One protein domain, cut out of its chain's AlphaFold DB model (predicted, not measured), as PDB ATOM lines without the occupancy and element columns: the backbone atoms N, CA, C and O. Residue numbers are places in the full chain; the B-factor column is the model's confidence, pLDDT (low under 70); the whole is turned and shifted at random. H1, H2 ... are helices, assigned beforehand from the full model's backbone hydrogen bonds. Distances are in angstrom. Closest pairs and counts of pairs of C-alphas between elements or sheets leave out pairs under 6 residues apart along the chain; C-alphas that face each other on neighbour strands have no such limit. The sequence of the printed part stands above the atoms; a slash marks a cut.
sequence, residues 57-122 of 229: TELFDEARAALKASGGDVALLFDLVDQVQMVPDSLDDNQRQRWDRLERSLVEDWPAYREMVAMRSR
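AT A GLANCE: This is residues 57 to 122 of the 229 residues of an uncharacterized protein of alpha proteobacterium Q-1 (UniProt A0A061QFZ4). H1 and H2 form a helical hairpin, H4 lies beside H1 away from H2, and H3 crosses over one side from H2 to a corner with H4. The 66 printed residues hold four named helices, H1 to H4 in chain order, and no named strand: all helix. The whole is compact, radius of gyration of the C-alphas 11.5 A, rounded, spanning 30 by 28 by 18 A.

IN THESE COORDINATES: H1, residues 57 to 69, begins at C-alpha 57 (-21.077, 7.520, 28.355) and is 18.4 A long. H2, residues 75 to 86, measures 16.6 A; H3, residues 93 to 109, 24.1 A. H4, residues 111 to 122, 16.2 A, ends at C-alpha 122 (-7.649, 3.817, 16.545).

HOW THE PARTS SIT: H1 touches H2 (closest C-alphas Phe 60 and Val 81, 6.7 A) at a shallow tilt of 2 degrees, opposite ways. H4, with residues 112 to 117 alone, touches H1 (closest C-alphas Glu 62 and Tyr 113, 6.1 A) at a shallow tilt of 21 degrees, opposite ways. H3, with residues 95 to 102 alone, touches H2 (closest C-alphas Leu 80 and Trp 99, 7.2 A), only just about perpendicular at 72 degrees. H3 and H4 touch only at the corner (closest C-alphas Val 107 and Arg 114, 4.4 A). H2 and H4 are apart. In H1, H2, H3 and H4 every O i to N i+4 pair is within hydrogen-bond range.

THE WHOLE: The farthest C-alphas, Asp 73 and Arg 122, are 33.3 A apart. The printed part has no cut and no long link; no printed residue is under 70 in pLDDT.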
ATOM      1  N   THR A  57     -20.274   8.269  27.379       93.44
ATOM      2  CA  THR A  57     -21.077   7.520  28.355       93.44
ATOM      3  C   THR A  57     -20.534   6.114  28.602       93.44
ATOM      4  O   THR A  57     -20.340   5.753  29.755       93.44
ATOM      5  N   GLU A  58     -20.230   5.341  27.551       95.75
ATOM      6  CA  GLU A  58     -19.651   3.996  27.714       95.75
ATOM      7  C   GLU A  58     -18.307   4.048  28.458       95.75
ATOM      8  O   GLU A  58     -18.060   3.223  29.333       95.75
ATOM      9  N   LEU A  59     -17.442   5.023  28.146       96.00
ATOM     10  CA  LEU A  59     -16.165   5.192  28.849       96.00
ATOM     11  C   LEU A  59     -16.363   5.567  30.322       96.00
ATOM     12  O   LEU A  59     -15.701   4.992  31.184       96.00
ATOM     13  N   PHE A  60     -17.275   6.492  30.631       95.62
ATOM     14  CA  PHE A  60     -17.562   6.868  32.017       95.62
ATOM     15  C   PHE A  60     -18.180   5.716  32.811       95.62
ATOM     16  O   PHE A  60     -17.819   5.516  33.968       95.62
ATOM     17  N   ASP A  61     -19.063   4.927  32.202       96.25
ATOM     18  CA  ASP A  61     -19.645   3.752  32.850       96.25
ATOM     19  C   ASP A  61     -18.578   2.694  33.162       96.25
ATOM     20  O   ASP A  61     -18.568   2.133  34.261       96.25
ATOM     21  N   GLU A  62     -17.620   2.484  32.257       97.38
ATOM     22  CA  GLU A  62     -16.491   1.586  32.506       97.38
ATOM     23  C   GLU A  62     -15.543   2.137  33.587       97.38
ATOM     24  O   GLU A  62     -15.098   1.396  34.464       97.38
ATOM     25  N   ALA A  63     -15.283   3.449  33.597       96.12
ATOM     26  CA  ALA A  63     -14.513   4.097  34.660       96.12
ATOM     27  C   ALA A  63     -15.178   3.907  36.035       96.12
ATOM     28  O   ALA A  63     -14.513   3.566  37.016       96.12
ATOM     29  N   ARG A  64     -16.507   4.056  36.110       95.62
ATOM     30  CA  ARG A  64     -17.290   3.780  37.325       95.62
ATOM     31  C   ARG A  64     -17.186   2.318  37.754       95.62
ATOM     32  O   ARG A  64     -17.053   2.042  38.948       95.62
ATOM     33  N   ALA A  65     -17.244   1.384  36.806       95.62
ATOM     34  CA  ALA A  65     -17.091  -0.041  37.085       95.62
ATOM     35  C   ALA A  65     -15.706  -0.355  37.681       95.62
ATOM     36  O   ALA A  65     -15.625  -1.047  38.699       95.62
ATOM     37  N   ALA A  66     -14.643   0.223  37.115       95.44
ATOM     38  CA  ALA A  66     -13.276   0.088  37.612       95.44
ATOM     39  C   ALA A  66     -13.112   0.645  39.037       95.44
ATOM     40  O   ALA A  66     -12.592  -0.037  39.923       95.44
ATOM     41  N   LEU A  67     -13.628   1.854  39.297       94.31
ATOM     42  CA  LEU A  67     -13.599   2.466  40.629       94.31
ATOM     43  C   LEU A  67     -14.322   1.603  41.665       94.31
ATOM     44  O   LEU A  67     -13.786   1.360  42.747       94.31
ATOM     45  N   LYS A  68     -15.500   1.072  41.319       93.75
ATOM     46  CA  LYS A  68     -16.262   0.173  42.196       93.75
ATOM     47  C   LYS A  68     -15.489  -1.104  42.531       93.75
ATOM     48  O   LYS A  68     -15.567  -1.581  43.662       93.75
ATOM     49  N   ALA A  69     -14.758  -1.657  41.566       93.75
ATOM     50  CA  ALA A  69     -13.977  -2.878  41.746       93.75
ATOM     51  C   ALA A  69     -12.719  -2.676  42.614       93.75
ATOM     52  O   ALA A  69     -12.263  -3.630  43.239       93.75
ATOM     53  N   SER A  70     -12.184  -1.453  42.693       90.56
ATOM     54  CA  SER A  70     -10.963  -1.147  43.459       90.56
ATOM     55  C   SER A  70     -11.116  -1.269  44.986       90.56
ATOM     56  O   SER A  70     -10.121  -1.417  45.692       90.56
ATOM     57  N   GLY A  71     -12.348  -1.223  45.510       81.19
ATOM     58  CA  GLY A  71     -12.654  -1.454  46.929       81.19
ATOM     59  C   GLY A  71     -12.182  -0.371  47.913       81.19
ATOM     60  O   GLY A  71     -12.313  -0.571  49.121       81.19
ATOM     61  N   GLY A  72     -11.637   0.752  47.432       82.88
ATOM     62  CA  GLY A  72     -11.204   1.886  48.257       82.88
ATOM     63  C   GLY A  72     -12.303   2.921  48.530       82.88
ATOM     64  O   GLY A  72     -13.411   2.831  48.001       82.88
ATOM     65  N   ASP A  73     -11.980   3.944  49.330       84.56
ATOM     66  CA  ASP A  73     -12.807   5.152  49.428       84.56
ATOM     67  C   ASP A  73     -12.666   5.972  48.137       84.56
ATOM     68  O   ASP A  73     -11.735   6.757  47.953       84.56
ATOM     69  N   VAL A  74     -13.574   5.706  47.203       91.06
ATOM     70  CA  VAL A  74     -13.587   6.278  45.852       91.06
ATOM     71  C   VAL A  74     -14.707   7.301  45.660       91.06
ATOM     72  O   VAL A  74     -14.966   7.703  44.529       91.06
ATOM     73  N   ALA A  75     -15.370   7.749  46.734       90.19
ATOM     74  CA  ALA A  75     -16.502   8.680  46.643       90.19
ATOM     75  C   ALA A  75     -16.127   9.963  45.880       90.19
ATOM     76  O   ALA A  75     -16.789  10.337  44.917       90.19
ATOM     77  N   LEU A  76     -14.977  10.554  46.218       86.31
ATOM     78  CA  LEU A  76     -14.460  11.749  45.541       86.31
ATOM     79  C   LEU A  76     -14.096  11.516  44.065       86.31
ATOM     80  O   LEU A  76     -14.075  12.464  43.283       86.31
ATOM     81  N   LEU A  77     -13.773  10.278  43.675       89.81
ATOM     82  CA  LEU A  77     -13.466   9.930  42.285       89.81
ATOM     83  C   LEU A  77     -14.744   9.700  41.475       89.81
ATOM     84  O   LEU A  77     -14.790  10.102  40.316       89.81
ATOM     85  N   PHE A  78     -15.787   9.125  42.080       92.31
ATOM     86  CA  PHE A  78     -17.118   9.070  41.472       92.31
ATOM     87  C   PHE A  78     -17.669  10.471  41.216       92.31
ATOM     88  O   PHE A  78     -18.071  10.759  40.091       92.31
ATOM     89  N   ASP A  79     -17.584  11.362  42.207       91.75
ATOM     90  CA  ASP A  79     -18.011  12.756  42.052       91.75
ATOM     91  C   ASP A  79     -17.252  13.455  40.913       91.75
ATOM     92  O   ASP A  79     -17.837  14.224  40.150       91.75
ATOM     93  N   LEU A  80     -15.952  13.174  40.763       91.69
ATOM     94  CA  LEU A  80     -15.149  13.703  39.662       91.69
ATOM     95  C   LEU A  80     -15.622  13.169  38.300       91.69
ATOM     96  O   LEU A  80     -15.771  13.960  37.373       91.69
ATOM     97  N   VAL A  81     -15.875  11.861  38.172       92.62
ATOM     98  CA  VAL A  81     -16.403  11.251  36.934       92.62
ATOM     99  C   VAL A  81     -17.748  11.878  36.557       92.62
ATOM    100  O   VAL A  81     -17.954  12.253  35.404       92.62
ATOM    101  N   ASP A  82     -18.644  12.045  37.530       92.19
ATOM    102  CA  ASP A  82     -19.966  12.632  37.315       92.19
ATOM    103  C   ASP A  82     -19.868  14.104  36.883       92.19
ATOM    104  O   ASP A  82     -20.550  14.523  35.943       92.19
ATOM    105  N   GLN A  83     -18.980  14.887  37.508       89.25
ATOM    106  CA  GLN A  83     -18.724  16.280  37.124       89.25
ATOM    107  C   GLN A  83     -18.184  16.394  35.695       89.25
ATOM    108  O   GLN A  83     -18.685  17.204  34.912       89.25
ATOM    109  N   VAL A  84     -17.195  15.565  35.341       89.69
ATOM    110  CA  VAL A  84     -16.595  15.545  33.998       89.69
ATOM    111  C   VAL A  84     -17.639  15.150  32.951       89.69
ATOM    112  O   VAL A  84     -17.690  15.765  31.888       89.69
ATOM    113  N   GLN A  85     -18.505  14.174  33.248       90.38
ATOM    114  CA  GLN A  85     -19.555  13.751  32.319       90.38
ATOM    115  C   GLN A  85     -20.625  14.828  32.107       90.38
ATOM    116  O   GLN A  85     -21.106  14.997  30.987       90.38
ATOM    117  N   MET A  86     -21.029  15.533  33.166       89.50
ATOM    118  CA  MET A  86     -22.114  16.514  33.086       89.50
ATOM    119  C   MET A  86     -21.679  17.816  32.418       89.50
ATOM    120  O   MET A  86     -22.447  18.393  31.647       89.50
ATOM    121  N   VAL A  87     -20.474  18.307  32.729       85.88
ATOM    122  CA  VAL A  87     -20.031  19.635  32.289       85.88
ATOM    123  C   VAL A  87     -18.529  19.644  31.940       85.88
ATOM    124  O   VAL A  87     -17.737  20.316  32.612       85.88
ATOM    125  N   PRO A  88     -18.114  18.939  30.868       77.88
ATOM    126  CA  PRO A  88     -16.701  18.723  30.529       77.88
ATOM    127  C   PRO A  88     -15.909  20.022  30.301       77.88
ATOM    128  O   PRO A  88     -14.720  20.101  30.619       77.88
ATOM    129  N   ASP A  89     -16.567  21.076  29.813       84.00
ATOM    130  CA  ASP A  89     -15.927  22.367  29.542       84.00
ATOM    131  C   ASP A  89     -15.776  23.261  30.784       84.00
ATOM    132  O   ASP A  89     -15.037  24.241  30.744       84.00
ATOM    133  N   SER A  90     -16.424  22.920  31.902       84.19
ATOM    134  CA  SER A  90     -16.409  23.744  33.125       84.19
ATOM    135  C   SER A  90     -15.328  23.375  34.136       84.19
ATOM    136  O   SER A  90     -15.225  24.030  35.170       84.19
ATOM    137  N   LEU A  91     -14.534  22.341  33.854       85.25
ATOM    138  CA  LEU A  91     -13.502  21.890  34.779       85.25
ATOM    139  C   LEU A  91     -12.420  22.958  34.932       85.25
ATOM    140  O   LEU A  91     -11.847  23.419  33.935       85.25
ATOM    141  N   ASP A  92     -12.109  23.295  36.179       91.56
ATOM    142  CA  ASP A  92     -10.926  24.079  36.505       91.56
ATOM    143  C   ASP A  92      -9.638  23.261  36.286       91.56
ATOM    144  O   ASP A  92      -9.660  22.040  36.092       91.56
ATOM    145  N   ASP A  93      -8.485  23.931  36.307       91.88
ATOM    146  CA  ASP A  93      -7.192  23.283  36.059       91.88
ATOM    147  C   ASP A  93      -6.883  22.166  37.071       91.88
ATOM    148  O   ASP A  93      -6.241  21.168  36.729       91.88
ATOM    149  N   ASN A  94      -7.356  22.290  38.317       91.00
ATOM    150  CA  ASN A  94      -7.142  21.279  39.350       91.00
ATOM    151  C   ASN A  94      -7.961  20.018  39.055       91.00
ATOM    152  O   ASN A  94      -7.433  18.908  39.135       91.00
ATOM    153  N   GLN A  95      -9.230  20.188  38.692       89.56
ATOM    154  CA  GLN A  95     -10.133  19.116  38.300       89.56
ATOM    155  C   GLN A  95      -9.637  18.420  37.034       89.56
ATOM    156  O   GLN A  95      -9.582  17.192  37.019       89.56
ATOM    157  N   ARG A  96      -9.176  19.171  36.023       91.44
ATOM    158  CA  ARG A  96      -8.545  18.603  34.817       91.44
ATOM    159  C   ARG A  96      -7.328  17.758  35.174       91.44
ATOM    160  O   ARG A  96      -7.254  16.596  34.796       91.44
ATOM    161  N   GLN A  97      -6.429  18.275  36.010       93.88
ATOM    162  CA  GLN A  97      -5.251  17.520  36.445       93.88
ATOM    163  C   GLN A  97      -5.605  16.279  37.286       93.88
ATOM    164  O   GLN A  97      -4.864  15.290  37.292       93.88
ATOM    165  N   ARG A  98      -6.693  16.314  38.065       93.31
ATOM    166  CA  ARG A  98      -7.196  15.129  38.782       93.31
ATOM    167  C   ARG A  98      -7.780  14.110  37.813       93.31
ATOM    168  O   ARG A  98      -7.470  12.933  37.958       93.31
ATOM    169  N   TRP A  99      -8.561  14.560  36.834       93.81
ATOM    170  CA  TRP A  99      -9.122  13.709  35.791       93.81
ATOM    171  C   TRP A  99      -8.018  13.023  34.988       93.81
ATOM    172  O   TRP A  99      -8.006  11.801  34.914       93.81
ATOM    173  N   ASP A 100      -7.018  13.767  34.513       94.38
ATOM    174  CA  ASP A 100      -5.892  13.209  33.752       94.38
ATOM    175  C   ASP A 100      -5.114  12.149  34.548       94.38
ATOM    176  O   ASP A 100      -4.619  11.164  33.995       94.38
ATOM    177  N   ARG A 101      -4.974  12.346  35.867       95.62
ATOM    178  CA  ARG A 101      -4.341  11.361  36.759       95.62
ATOM    179  C   ARG A 101      -5.203  10.116  36.936       95.62
ATOM    180  O   ARG A 101      -4.658   9.015  36.900       95.62
ATOM    181  N   LEU A 102      -6.511  10.290  37.120       94.94
ATOM    182  CA  LEU A 102      -7.457   9.181  37.217       94.94
ATOM    183  C   LEU A 102      -7.473   8.373  35.917       94.94
ATOM    184  O   LEU A 102      -7.278   7.165  35.960       94.94
ATOM    185  N   GLU A 103      -7.632   9.029  34.769       95.94
ATOM    186  CA  GLU A 103      -7.649   8.372  33.463       95.94
ATOM    187  C   GLU A 103      -6.355   7.593  33.207       95.94
ATOM    188  O   GLU A 103      -6.400   6.454  32.744       95.94
ATOM    189  N   ARG A 104      -5.197   8.158  33.575       96.75
ATOM    190  CA  ARG A 104      -3.917   7.448  33.475       96.75
ATOM    191  C   ARG A 104      -3.893   6.173  34.320       96.75
ATOM    192  O   ARG A 104      -3.523   5.131  33.791       96.75
ATOM    193  N   SER A 105      -4.330   6.236  35.581       95.81
ATOM    194  CA  SER A 105      -4.423   5.043  36.437       95.81
ATOM    195  C   SER A 105      -5.425   4.026  35.884       95.81
ATOM    196  O   SER A 105      -5.115   2.843  35.830       95.81
ATOM    197  N   LEU A 106      -6.575   4.459  35.357       96.31
ATOM    198  CA  LEU A 106      -7.532   3.555  34.706       96.31
ATOM    199  C   LEU A 106      -6.915   2.843  33.494       96.31
ATOM    200  O   LEU A 106      -7.118   1.646  33.308       96.31
ATOM    201  N   VAL A 107      -6.137   3.545  32.671       97.31
ATOM    202  CA  VAL A 107      -5.438   2.943  31.524       97.31
ATOM    203  C   VAL A 107      -4.341   1.963  31.968       97.31
ATOM    204  O   VAL A 107      -4.133   0.924  31.330       97.31
ATOM    205  N   GLU A 108      -3.622   2.272  33.042       96.81
ATOM    206  CA  GLU A 108      -2.557   1.417  33.578       96.81
ATOM    207  C   GLU A 108      -3.138   0.143  34.217       96.81
ATOM    208  O   GLU A 108      -2.761  -0.972  33.833       96.81
ATOM    209  N   ASP A 109      -4.129   0.309  35.091       96.12
ATOM    210  CA  ASP A 109      -4.586  -0.722  36.022       96.12
ATOM    211  C   ASP A 109      -5.843  -1.474  35.557       96.12
ATOM    212  O   ASP A 109      -6.092  -2.589  36.020       96.12
ATOM    213  N   TRP A 110      -6.631  -0.918  34.626       97.44
ATOM    214  CA  TRP A 110      -7.908  -1.500  34.198       97.44
ATOM    215  C   TRP A 110      -7.920  -1.885  32.705       97.44
ATOM    216  O   TRP A 110      -8.148  -1.043  31.828       97.44
ATOM    217  N   PRO A 111      -7.706  -3.178  32.368       97.44
ATOM    218  CA  PRO A 111      -7.565  -3.628  30.983       97.44
ATOM    219  C   PRO A 111      -8.739  -3.280  30.060       97.44
ATOM    220  O   PRO A 111      -8.494  -2.918  28.912       97.44
ATOM    221  N   ALA A 112      -9.981  -3.357  30.547       96.81
ATOM    222  CA  ALA A 112     -11.171  -3.086  29.739       96.81
ATOM    223  C   ALA A 112     -11.272  -1.603  29.338       96.81
ATOM    224  O   ALA A 112     -11.460  -1.287  28.164       96.81
ATOM    225  N   TYR A 113     -11.029  -0.683  30.279       97.06
ATOM    226  CA  TYR A 113     -11.006   0.759  29.996       97.06
ATOM    227  C   TYR A 113      -9.866   1.102  29.032       97.06
ATOM    228  O   TYR A 113     -10.073   1.793  28.032       97.06
ATOM    229  N   ARG A 114      -8.667   0.548  29.270       97.50
ATOM    230  CA  ARG A 114      -7.526   0.689  28.354       97.50
ATOM    231  C   ARG A 114      -7.866   0.243  26.933       97.50
ATOM    232  O   ARG A 114      -7.502   0.928  25.977       97.50
ATOM    233  N   GLU A 115      -8.529  -0.900  26.781       96.50
ATOM    234  CA  GLU A 115      -8.935  -1.421  25.476       96.50
ATOM    235  C   GLU A 115      -9.917  -0.473  24.775       96.50
ATOM    236  O   GLU A 115      -9.704  -0.134  23.608       96.50
ATOM    237  N   MET A 116     -10.915   0.050  25.492       96.50
ATOM    238  CA  MET A 116     -11.875   1.017  24.945       96.50
ATOM    239  C   MET A 116     -11.202   2.314  24.481       96.50
ATOM    240  O   MET A 116     -11.477   2.796  23.377       96.50
ATOM    241  N   VAL A 117     -10.275   2.863  25.275       95.81
ATOM    242  CA  VAL A 117      -9.484   4.048  24.900       95.81
ATOM    243  C   VAL A 117      -8.637   3.763  23.656       95.81
ATOM    244  O   VAL A 117      -8.597   4.573  22.724       95.81
ATOM    245  N   ALA A 118      -7.995   2.593  23.592       95.50
ATOM    246  CA  ALA A 118      -7.195   2.188  22.439       95.50
ATOM    247  C   ALA A 118      -8.049   2.033  21.165       95.50
ATOM    248  O   ALA A 118      -7.648   2.517  20.101       95.50
ATOM    249  N   MET A 119      -9.233   1.417  21.265       95.81
ATOM    250  CA  MET A 119     -10.186   1.282  20.157       95.81
ATOM    251  C   MET A 119     -10.683   2.644  19.670       95.81
ATOM    252  O   MET A 119     -10.660   2.903  18.465       95.81
ATOM    253  N   ARG A 120     -11.048   3.551  20.588       94.69
ATOM    254  CA  ARG A 120     -11.489   4.910  20.245       94.69
ATOM    255  C   ARG A 120     -10.377   5.708  19.564       94.69
ATOM    256  O   ARG A 120     -10.616   6.339  18.535       94.69
ATOM    257  N   SER A 121      -9.149   5.639  20.082       94.38
ATOM    258  CA  SER A 121      -7.973   6.283  19.479       94.38
ATOM    259  C   SER A 121      -7.703   5.760  18.065       94.38
ATOM    260  O   SER A 121      -7.494   6.541  17.131       94.38
ATOM    261  N   ARG A 122      -7.782   4.437  17.868       95.88
ATOM    262  CA  ARG A 122      -7.649   3.817  16.545       95.88
ATOM    263  C   ARG A 122      -8.761   4.262  15.599       95.88
ATOM    264  O   ARG A 122      -8.462   4.637  14.467       95.88
TER     265      ARG A 122